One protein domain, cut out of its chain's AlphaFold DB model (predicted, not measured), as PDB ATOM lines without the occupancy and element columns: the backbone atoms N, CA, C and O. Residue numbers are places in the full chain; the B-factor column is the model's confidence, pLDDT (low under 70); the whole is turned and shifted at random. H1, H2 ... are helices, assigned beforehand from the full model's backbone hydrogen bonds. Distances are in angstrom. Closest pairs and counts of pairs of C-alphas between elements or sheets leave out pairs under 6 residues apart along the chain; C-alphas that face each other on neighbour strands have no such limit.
ATOM      1  N   SER A 431     -39.334 -38.004  44.433       79.07
ATOM      2  CA  SER A 431     -39.486 -37.399  43.111       79.07
ATOM      3  C   SER A 431     -38.127 -37.053  42.495       79.07
ATOM      4  O   SER A 431     -37.307 -36.404  43.141       79.07
ATOM      5  N   PRO A 432     -37.870 -37.378  41.212       75.47
ATOM      6  CA  PRO A 432     -36.660 -36.928  40.529       75.47
ATOM      7  C   PRO A 432     -36.661 -35.415  40.255       75.47
ATOM      8  O   PRO A 432     -35.648 -34.901  39.801       75.47
ATOM      9  N   THR A 433     -37.765 -34.693  40.490       78.56
ATOM     10  CA  THR A 433     -37.840 -33.234  40.289       78.56
ATOM     11  C   THR A 433     -37.353 -32.428  41.490       78.56
ATOM     12  O   THR A 433     -37.077 -31.241  41.354       78.56
ATOM     13  N   GLU A 434     -37.267 -33.041  42.668       81.96
ATOM     14  CA  GLU A 434     -36.912 -32.352  43.906       81.96
ATOM     15  C   GLU A 434     -35.417 -32.450  44.179       81.96
ATOM     16  O   GLU A 434     -34.836 -33.537  44.184       81.96
ATOM     17  N   PHE A 435     -34.801 -31.312  44.487       83.82
ATOM     18  CA  PHE A 435     -33.371 -31.239  44.771       83.82
ATOM     19  C   PHE A 435     -32.948 -32.142  45.945       83.82
ATOM     20  O   PHE A 435     -31.965 -32.871  45.827       83.82
ATOM     21  N   ASN A 436     -33.720 -32.162  47.040       84.62
ATOM     22  CA  ASN A 436     -33.426 -33.003  48.211       84.62
ATOM     23  C   ASN A 436     -33.469 -34.500  47.866       84.62
ATOM     24  O   ASN A 436     -32.584 -35.251  48.266       84.62
ATOM     25  N   SER A 437     -34.449 -34.917  47.060       85.34
ATOM     26  CA  SER A 437     -34.574 -36.291  46.571       85.34
ATOM     27  C   SER A 437     -33.401 -36.679  45.656       85.34
ATOM     28  O   SER A 437     -32.845 -37.767  45.802       85.34
ATOM     29  N   GLN A 438     -32.965 -35.794  44.749       87.57
ATOM     30  CA  GLN A 438     -31.804 -36.038  43.875       87.57
ATOM     31  C   GLN A 438     -30.482 -36.149  44.649       87.57
ATOM     32  O   GLN A 438     -29.672 -37.040  44.361       87.57
ATOM     33  N   LEU A 439     -30.262 -35.247  45.614       87.41
ATOM     34  CA  LEU A 439     -29.079 -35.245  46.476       87.41
ATOM     35  C   LEU A 439     -29.032 -36.542  47.291       87.41
ATOM     36  O   LEU A 439     -28.059 -37.287  47.194       87.41
ATOM     37  N   PHE A 440     -30.137 -36.871  47.969       89.02
ATOM     38  CA  PHE A 440     -30.277 -38.104  48.738       89.02
ATOM     39  C   PHE A 440     -30.024 -39.354  47.886       89.02
ATOM     40  O   PHE A 440     -29.251 -40.220  48.282       89.02
ATOM     41  N   LEU A 441     -30.621 -39.456  46.691       88.94
ATOM     42  CA  LEU A 441     -30.421 -40.605  45.798       88.94
ATOM     43  C   LEU A 441     -28.965 -40.746  45.335       88.94
ATOM     44  O   LEU A 441     -28.466 -41.866  45.237       88.94
ATOM     45  N   THR A 442     -28.280 -39.633  45.056       89.17
ATOM     46  CA  THR A 442     -26.873 -39.648  44.618       89.17
ATOM     47  C   THR A 442     -25.943 -40.070  45.753       89.17
ATOM     48  O   THR A 442     -25.071 -40.921  45.548       89.17
ATOM     49  N   ASP A 443     -26.152 -39.528  46.952       89.03
ATOM     50  CA  ASP A 443     -25.379 -39.888  48.143       89.03
ATOM     51  C   ASP A 443     -25.643 -41.341  48.537       89.03
ATOM     52  O   ASP A 443     -24.702 -42.109  48.759       89.03
ATOM     53  N   LYS A 444     -26.912 -41.767  48.502       87.54
ATOM     54  CA  LYS A 444     -27.303 -43.145  48.793       87.54
ATOM     55  C   LYS A 444     -26.715 -44.128  47.793       87.54
ATOM     56  O   LYS A 444     -26.250 -45.194  48.181       87.54
ATOM     57  N   PHE A 445     -26.674 -43.775  46.511       90.08
ATOM     58  CA  PHE A 445     -26.008 -44.584  45.494       90.08
ATOM     59  C   PHE A 445     -24.510 -44.752  45.779       90.08
ATOM     60  O   PHE A 445     -23.995 -45.868  45.704       90.08
ATOM     61  N   MET A 446     -23.810 -43.674  46.152       88.31
ATOM     62  CA  MET A 446     -22.391 -43.740  46.524       88.31
ATOM     63  C   MET A 446     -22.157 -44.540  47.811       88.31
ATOM     64  O   MET A 446     -21.169 -45.276  47.894       88.31
ATOM     65  N   GLU A 447     -23.051 -44.434  48.796       87.83
ATOM     66  CA  GLU A 447     -23.051 -45.271  50.002       87.83
ATOM     67  C   GLU A 447     -23.206 -46.749  49.621       87.83
ATOM     68  O   GLU A 447     -22.363 -47.574  49.975       87.83
ATOM     69  N   MET A 448     -24.229 -47.081  48.823       87.87
ATOM     70  CA  MET A 448     -24.512 -48.447  48.386       87.87
ATOM     71  C   MET A 448     -23.341 -49.037  47.598       87.87
ATOM     72  O   MET A 448     -22.868 -50.110  47.957       87.87
ATOM     73  N   LEU A 449     -22.789 -48.311  46.618       85.24
ATOM     74  CA  LEU A 449     -21.623 -48.750  45.837       85.24
ATOM     75  C   LEU A 449     -20.393 -49.091  46.694       85.24
ATOM     76  O   LEU A 449     -19.624 -49.976  46.316       85.24
ATOM     77  N   ASN A 450     -20.186 -48.389  47.811       84.55
ATOM     78  CA  ASN A 450     -19.052 -48.620  48.712       84.55
ATOM     79  C   ASN A 450     -19.372 -49.574  49.877       84.55
ATOM     80  O   ASN A 450     -18.456 -49.971  50.598       84.55
ATOM     81  N   SER A 451     -20.639 -49.950  50.056       82.75
ATOM     82  CA  SER A 451     -21.111 -50.893  51.076       82.75
ATOM     83  C   SER A 451     -21.355 -52.294  50.491       82.75
ATOM     84  O   SER A 451     -21.119 -52.533  49.308       82.75
ATOM     85  N   ASP A 452     -21.841 -53.226  51.315       72.23
ATOM     86  CA  ASP A 452     -22.322 -54.549  50.883       72.23
ATOM     87  C   ASP A 452     -23.839 -54.572  50.574       72.23
ATOM     88  O   ASP A 452     -24.392 -55.620  50.239       72.23
ATOM     89  N   SER A 453     -24.532 -53.428  50.666       77.44
ATOM     90  CA  SER A 453     -25.984 -53.335  50.451       77.44
ATOM     91  C   SER A 453     -26.348 -53.349  48.963       77.44
ATOM     92  O   SER A 453     -26.167 -52.353  48.264       77.44
ATOM     93  N   MET A 454     -26.923 -54.462  48.498       78.65
ATOM     94  CA  MET A 454     -27.400 -54.649  47.115       78.65
ATOM     95  C   MET A 454     -28.882 -54.283  46.928       78.65
ATOM     96  O   MET A 454     -29.331 -54.004  45.813       78.65
ATOM     97  N   ASP A 455     -29.656 -54.302  48.013       77.67
ATOM     98  CA  ASP A 455     -31.113 -54.240  47.963       77.67
ATOM     99  C   ASP A 455     -31.632 -52.913  47.402       77.67
ATOM    100  O   ASP A 455     -31.413 -51.845  47.966       77.67
ATOM    101  N   GLY A 456     -32.381 -52.985  46.298       78.78
ATOM    102  CA  GLY A 456     -32.966 -51.811  45.644       78.78
ATOM    103  C   GLY A 456     -31.977 -50.982  44.821       78.78
ATOM    104  O   GLY A 456     -32.383 -49.970  44.248       78.78
ATOM    105  N   LEU A 457     -30.710 -51.401  44.695       86.43
ATOM    106  CA  LEU A 457     -29.704 -50.662  43.922       86.43
ATOM    107  C   LEU A 457     -30.122 -50.500  42.455       86.43
ATOM    108  O   LEU A 457     -29.996 -49.418  41.890       86.43
ATOM    109  N   ASN A 458     -30.692 -51.546  41.852       86.38
ATOM    110  CA  ASN A 458     -31.242 -51.488  40.495       86.38
ATOM    111  C   ASN A 458     -32.319 -50.397  40.339       86.38
ATOM    112  O   ASN A 458     -32.380 -49.714  39.317       86.38
ATOM    113  N   TYR A 459     -33.156 -50.204  41.359       82.96
ATOM    114  CA  TYR A 459     -34.189 -49.179  41.386       82.96
ATOM    115  C   TYR A 459     -33.582 -47.785  41.558       82.96
ATOM    116  O   TYR A 459     -33.959 -46.869  40.829       82.96
ATOM    117  N   VAL A 460     -32.600 -47.629  42.454       87.60
ATOM    118  CA  VAL A 460     -31.849 -46.373  42.618       87.60
ATOM    119  C   VAL A 460     -31.196 -45.969  41.295       87.60
ATOM    120  O   VAL A 460     -31.364 -44.832  40.866       87.60
ATOM    121  N   VAL A 461     -30.553 -46.900  40.583       88.64
ATOM    122  CA  VAL A 461     -29.951 -46.641  39.262       88.64
ATOM    123  C   VAL A 461     -31.007 -46.220  38.239       88.64
ATOM    124  O   VAL A 461     -30.820 -45.221  37.547       88.64
ATOM    125  N   LYS A 462     -32.151 -46.914  38.176       86.97
ATOM    126  CA  LYS A 462     -33.279 -46.532  37.302       86.97
ATOM    127  C   LYS A 462     -33.834 -45.143  37.620       86.97
ATOM    128  O   LYS A 462     -34.235 -44.429  36.704       86.97
ATOM    129  N   MET A 463     -33.866 -44.750  38.894       85.20
ATOM    130  CA  MET A 463     -34.281 -43.407  39.306       85.20
ATOM    131  C   MET A 463     -33.230 -42.356  38.956       85.20
ATOM    132  O   MET A 463     -33.587 -41.305  38.433       85.20
ATOM    133  N   MET A 464     -31.947 -42.652  39.171       88.80
ATOM    134  CA  MET A 464     -30.840 -41.775  38.788       88.80
ATOM    135  C   MET A 464     -30.801 -41.516  37.288       88.80
ATOM    136  O   MET A 464     -30.614 -40.372  36.893       88.80
ATOM    137  N   LEU A 465     -31.073 -42.522  36.451       87.95
ATOM    138  CA  LEU A 465     -31.171 -42.356  34.993       87.95
ATOM    139  C   LEU A 465     -32.228 -41.329  34.550       87.95
ATOM    140  O   LEU A 465     -32.204 -40.892  33.404       87.95
ATOM    141  N   ARG A 466     -33.153 -40.917  35.429       87.10
ATOM    142  CA  ARG A 466     -34.137 -39.864  35.123       87.10
ATOM    143  C   ARG A 466     -33.583 -38.446  35.258       87.10
ATOM    144  O   ARG A 466     -34.211 -37.524  34.752       87.10
ATOM    145  N   PHE A 467     -32.466 -38.264  35.962       88.74
ATOM    146  CA  PHE A 467     -31.866 -36.946  36.213       88.74
ATOM    147  C   PHE A 467     -30.334 -36.911  36.064       88.74
ATOM    148  O   PHE A 467     -29.729 -35.857  36.241       88.74
ATOM    149  N   LYS A 468     -29.696 -38.040  35.738       88.95
ATOM    150  CA  LYS A 468     -28.267 -38.167  35.434       88.95
ATOM    151  C   LYS A 468     -28.053 -38.946  34.149       88.95
ATOM    152  O   LYS A 468     -28.653 -39.998  33.943       88.95
ATOM    153  N   GLU A 469     -27.110 -38.476  33.339       86.53
ATOM    154  CA  GLU A 469     -26.659 -39.187  32.144       86.53
ATOM    155  C   GLU A 469     -25.940 -40.505  32.506       86.53
ATOM    156  O   GLU A 469     -25.209 -40.558  33.504       86.53
ATOM    157  N   PRO A 470     -26.016 -41.562  31.670       85.93
ATOM    158  CA  PRO A 470     -25.312 -42.826  31.917       85.93
ATOM    159  C   PRO A 470     -23.803 -42.648  32.140       85.93
ATOM    160  O   PRO A 470     -23.203 -43.324  32.978       85.93
ATOM    161  N   LYS A 471     -23.180 -41.687  31.440       85.28
ATOM    162  CA  LYS A 471     -21.758 -41.338  31.613       85.28
ATOM    163  C   LYS A 471     -21.449 -40.797  33.011       85.28
ATOM    164  O   LYS A 471     -20.371 -41.074  33.534       85.28
ATOM    165  N   GLU A 472     -22.366 -40.053  33.629       87.27
ATOM    166  CA  GLU A 472     -22.194 -39.577  35.005       87.27
ATOM    167  C   GLU A 472     -22.212 -40.738  35.994       87.27
ATOM    168  O   GLU A 472     -21.334 -40.818  36.851       87.27
ATOM    169  N   ILE A 473     -23.154 -41.672  35.835       88.40
ATOM    170  CA  ILE A 473     -23.244 -42.873  36.679       88.40
ATOM    171  C   ILE A 473     -21.973 -43.721  36.520       88.40
ATOM    172  O   ILE A 473     -21.369 -44.119  37.513       88.40
ATOM    173  N   LEU A 474     -21.488 -43.916  35.291       86.36
ATOM    174  CA  LEU A 474     -20.218 -44.606  35.029       86.36
ATOM    175  C   LEU A 474     -19.016 -43.893  35.674       86.36
ATOM    176  O   LEU A 474     -18.121 -44.547  36.208       86.36
ATOM    177  N   ASN A 475     -18.988 -42.558  35.674       86.96
ATOM    178  CA  ASN A 475     -17.947 -41.793  36.366       86.96
ATOM    179  C   ASN A 475     -18.020 -41.959  37.892       86.96
ATOM    180  O   ASN A 475     -16.976 -41.988  38.542       86.96
ATOM    181  N   LEU A 476     -19.216 -42.103  38.468       88.02
ATOM    182  CA  LEU A 476     -19.387 -42.431  39.886       88.02
ATOM    183  C   LEU A 476     -18.897 -43.854  40.197       88.02
ATOM    184  O   LEU A 476     -18.175 -44.042  41.174       88.02
ATOM    185  N   ILE A 477     -19.170 -44.833  39.326       86.93
ATOM    186  CA  ILE A 477     -18.628 -46.199  39.450       86.93
ATOM    187  C   ILE A 477     -17.095 -46.181  39.434       86.93
ATOM    188  O   ILE A 477     -16.470 -46.830  40.269       86.93
ATOM    189  N   LYS A 478     -16.465 -45.391  38.550       83.91
ATOM    190  CA  LYS A 478     -14.996 -45.236  38.509       83.91
ATOM    191  C   LYS A 478     -14.404 -44.683  39.811       83.91
ATOM    192  O   LYS A 478     -13.239 -44.951  40.093       83.91
ATOM    193  N   LYS A 479     -15.185 -43.925  40.590       84.44
ATOM    194  CA  LYS A 479     -14.797 -43.411  41.916       84.44
ATOM    195  C   LYS A 479     -15.001 -44.433  43.043       84.44
ATOM    196  O   LYS A 479     -14.535 -44.185  44.153       84.44
ATOM    197  N   SER A 480     -15.690 -45.551  42.794       83.11
ATOM    198  CA  SER A 480     -15.889 -46.604  43.796       83.11
ATOM    199  C   SER A 480     -14.567 -47.278  44.164       83.11
ATOM    200  O   SER A 480     -13.720 -47.549  43.309       83.11
ATOM    201  N   LYS A 481     -14.413 -47.610  45.449       76.75
ATOM    202  CA  LYS A 481     -13.252 -48.356  45.956       76.75
ATOM    203  C   LYS A 481     -13.255 -49.831  45.525       76.75
ATOM    204  O   LYS A 481     -12.212 -50.472  45.583       76.75
ATOM    205  N   ARG A 482     -14.404 -50.382  45.103       76.11
ATOM    206  CA  ARG A 482     -14.609 -51.823  44.842       76.11
ATOM    207  C   ARG A 482     -15.016 -52.087  43.387       76.11
ATOM    208  O   ARG A 482     -16.204 -52.223  43.091       76.11
ATOM    209  N   LYS A 483     -14.028 -52.171  42.488       70.15
ATOM    210  CA  LYS A 483     -14.244 -52.235  41.025       70.15
ATOM    211  C   LYS A 483     -14.993 -53.485  40.534       70.15
ATOM    212  O   LYS A 483     -15.804 -53.344  39.629       70.15
ATOM    213  N   ASP A 484     -14.827 -54.637  41.187       70.70
ATOM    214  CA  ASP A 484     -15.416 -55.920  40.746       70.70
ATOM    215  C   ASP A 484     -16.548 -56.433  41.662       70.70
ATOM    216  O   ASP A 484     -16.846 -57.627  41.713       70.70
ATOM    217  N   SER A 485     -17.182 -55.542  42.428       83.99
ATOM    218  CA  SER A 485     -18.239 -55.926  43.375       83.99
ATOM    219  C   SER A 485     -19.567 -56.283  42.693       83.99
ATOM    220  O   SER A 485     -19.883 -55.812  41.599       83.99
ATOM    221  N   ASN A 486     -20.411 -57.053  43.387       87.86
ATOM    222  CA  ASN A 486     -21.789 -57.326  42.959       87.86
ATOM    223  C   ASN A 486     -22.602 -56.035  42.741       87.86
ATOM    224  O   ASN A 486     -23.414 -55.977  41.821       87.86
ATOM    225  N   ASN A 487     -22.333 -54.974  43.510       88.58
ATOM    226  CA  ASN A 487     -22.967 -53.664  43.326       88.58
ATOM    227  C   ASN A 487     -22.607 -53.029  41.979       88.58
ATOM    228  O   ASN A 487     -23.472 -52.456  41.310       88.58
ATOM    229  N   VAL A 488     -21.352 -53.177  41.542       87.97
ATOM    230  CA  VAL A 488     -20.935 -52.753  40.200       87.97
ATOM    231  C   VAL A 488     -21.660 -53.586  39.145       87.97
ATOM    232  O   VAL A 488     -22.269 -53.000  38.255       87.97
ATOM    233  N   LYS A 489     -21.713 -54.918  39.280       89.71
ATOM    234  CA  LYS A 489     -22.443 -55.791  38.338       89.71
ATOM    235  C   LYS A 489     -23.930 -55.442  38.224       89.71
ATOM    236  O   LYS A 489     -24.432 -55.333  37.109       89.71
ATOM    237  N   ILE A 490     -24.628 -55.203  39.341       89.80
ATOM    238  CA  ILE A 490     -26.042 -54.767  39.346       89.80
ATOM    239  C   ILE A 490     -26.198 -53.440  38.605       89.80
ATOM    240  O   ILE A 490     -27.109 -53.283  37.789       89.80
ATOM    241  N   THR A 491     -25.311 -52.484  38.886       88.89
ATOM    242  CA  THR A 491     -25.356 -51.158  38.266       88.89
ATOM    243  C   THR A 491     -25.125 -51.258  36.762       88.89
ATOM    244  O   THR A 491     -25.900 -50.704  35.990       88.89
ATOM    245  N   LEU A 492     -24.111 -52.012  36.334       88.44
ATOM    246  CA  LEU A 492     -23.807 -52.232  34.922       88.44
ATOM    247  C   LEU A 492     -24.929 -52.990  34.207       88.44
ATOM    248  O   LEU A 492     -25.325 -52.577  33.126       88.44
ATOM    249  N   THR A 493     -25.495 -54.028  34.824       89.97
ATOM    250  CA  THR A 493     -26.659 -54.756  34.287       89.97
ATOM    251  C   THR A 493     -27.847 -53.814  34.111       89.97
ATOM    252  O   THR A 493     -28.446 -53.765  33.043       89.97
ATOM    253  N   SER A 494     -28.129 -52.979  35.117       88.79
ATOM    254  CA  SER A 494     -29.197 -51.974  35.044       88.79
ATOM    255  C   SER A 494     -28.932 -50.930  33.955       88.79
ATOM    256  O   SER A 494     -29.871 -50.489  33.299       88.79
ATOM    257  N   LEU A 495     -27.676 -50.537  33.728       88.16
ATOM    258  CA  LEU A 495     -27.314 -49.649  32.623       88.16
ATOM    259  C   LEU A 495     -27.496 -50.337  31.263       88.16
ATOM    260  O   LEU A 495     -28.076 -49.719  30.381       88.16
ATOM    261  N   ILE A 496     -27.083 -51.598  31.100       86.57
ATOM    262  CA  ILE A 496     -27.265 -52.369  29.854       86.57
ATOM    263  C   ILE A 496     -28.755 -52.517  29.520       86.57
ATOM    264  O   ILE A 496     -29.168 -52.270  28.393       86.57
ATOM    265  N   GLU A 497     -29.582 -52.866  30.507       86.53
ATOM    266  CA  GLU A 497     -31.020 -53.073  30.296       86.53
ATOM    267  C   GLU A 497     -31.788 -51.776  29.976       86.53
ATOM    268  O   GLU A 497     -32.889 -51.845  29.433       86.53
ATOM    269  N   ASN A 498     -31.258 -50.597  30.332       84.01
ATOM    270  CA  ASN A 498     -31.969 -49.315  30.190       84.01
ATOM    271  C   ASN A 498     -31.293 -48.324  29.220       84.01
ATOM    272  O   ASN A 498     -31.910 -47.318  28.871       84.01
ATOM    273  N   CYS A 499     -30.064 -48.586  28.764       77.10
ATOM    274  CA  CYS A 499     -29.277 -47.679  27.927       77.10
ATOM    275  C   CYS A 499     -28.576 -48.433  26.786       77.10
ATOM    276  O   CYS A 499     -27.884 -49.415  27.020       77.10
ATOM    277  N   ALA A 500     -28.616 -47.893  25.564       62.70
ATOM    278  CA  ALA A 500     -27.888 -48.424  24.401       62.70
ATOM    279  C   ALA A 500     -26.375 -48.085  24.402       62.70
ATOM    280  O   ALA A 500     -25.768 -47.901  23.350       62.70
ATOM    281  N   ALA A 501     -25.758 -47.895  25.573       55.80
ATOM    282  CA  ALA A 501     -24.408 -47.341  25.688       55.80
ATOM    283  C   ALA A 501     -23.317 -48.398  25.419       55.80
ATOM    284  O   ALA A 501     -22.650 -48.863  26.341       55.80
ATOM    285  N   GLU A 502     -23.109 -48.734  24.143       56.70
ATOM    286  CA  GLU A 502     -22.152 -49.747  23.658       56.70
ATOM    287  C   GLU A 502     -20.679 -49.475  24.034       56.70
ATOM    288  O   GLU A 502     -19.863 -50.392  24.066       56.70
ATOM    289  N   SER A 503     -20.295 -48.222  24.311       56.73
ATOM    290  CA  SER A 503     -18.892 -47.794  24.181       56.73
ATOM    291  C   SER A 503     -18.032 -47.780  25.453       56.73
ATOM    292  O   SER A 503     -16.881 -47.355  25.379       56.73
ATOM    293  N   VAL A 504     -18.528 -48.213  26.621       56.22
ATOM    294  CA  VAL A 504     -17.765 -48.078  27.893       56.22
ATOM    295  C   VAL A 504     -17.603 -49.388  28.682       56.22
ATOM    296  O   VAL A 504     -16.929 -49.408  29.711       56.22
ATOM    297  N   LEU A 505     -18.167 -50.498  28.210       71.48
ATOM    298  CA  LEU A 505     -18.128 -51.789  28.901       71.48
ATOM    299  C   LEU A 505     -17.151 -52.760  28.226       71.48
ATOM    300  O   LEU A 505     -17.262 -53.037  27.036       71.48
ATOM    301  N   ASP A 506     -16.218 -53.323  29.001       81.60
ATOM    302  CA  ASP A 506     -15.448 -54.495  28.570       81.60
ATOM    303  C   ASP A 506     -16.312 -55.752  28.734       81.60
ATOM    304  O   ASP A 506     -16.345 -56.402  29.781       81.60
TER     305      ASP A 506
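Overview. This is residues 431 to 506 of the 1032 residues of an uncharacterized protein of Onchocerca volvulus (UniProt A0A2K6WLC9). Four helices form a small globule of two antiparallel pairs, the hairpin of H1 and H2 beside the looser pair of H3 and H4, with the two pairs set crosswise to each other. H1 is the longest helix, H2 folds back along it and packs on H4, and a tail of residues 499 to 506 with no named element follows H4. The printed part has 76 residues with four named helices, H1, H2, H3 and H4 in that order along the chain, and no named strand, and its class is all helix. The whole is compact, with a radius of gyration of the C-alphas of 11.6 A and spans of 34 by 27 by 20 A.

Arrangement. H1, residues 435 to 450, touches H2, residues 457 to 464, with the C-alphas of Leu 441 and Val 460 the closest at 6.7 A. The two form a helical hairpin and run opposite ways at a shallow tilt of 34 degrees, only just short of steep. H2 touches H4, residues 486 to 498, where the closest C-alphas, those of Asn 458 and Ser 494, are 5.8 A apart. H2 and H4 run the same way at a steep tilt of 48 degrees. H1 and H4 only just touch, with 3 pairs of C-alphas within 8 A, and only at their ends: H1 touches H4 with residues 448 to 449 alone, and H4 touches H1 with residues 487 to 488 alone. Their closest C-alphas, those of Leu 449 and Asn 487, are 5.7 A apart. H3, residues 470 to 478, is close to H4 but not clearly touching it, with the C-alphas of Ile 477 and Val 488 the closest at 7.0 A. H3 and H4 run opposite ways at a shallow tilt of 11 degrees. H3 is also close to H1 but not clearly touching it, the closest C-alphas being those of Met 446 and Leu 476 at 7.4 A, with a steep tilt of 42 degrees. In H1, H2, H3 and H4 every pair of O i and N i+4 is within hydrogen-bond range.

Along the chain. H1 runs 22.9 A from C-alpha 435 at (-33.371, -31.239, 44.771) to C-alpha 450 at (-19.052, -48.620, 48.712). H2 measures 10.3 A from first to last C-alpha and H3 measures 12.5 A. H4 measures 18.2 A and ends with C-alpha 498 at (-31.969, -49.315, 30.190).

Size, cuts and confidence. The two C-alphas farthest apart, those of Glu 434 and Asp 506, are 34.4 A apart. The printed part has no cut. The link from H2 to H3 is tight, and those from H1 to H2 and from H3 to H4 are short. The mean pLDDT of the printed part is 82.9, and residues 500 to 504 are under 70.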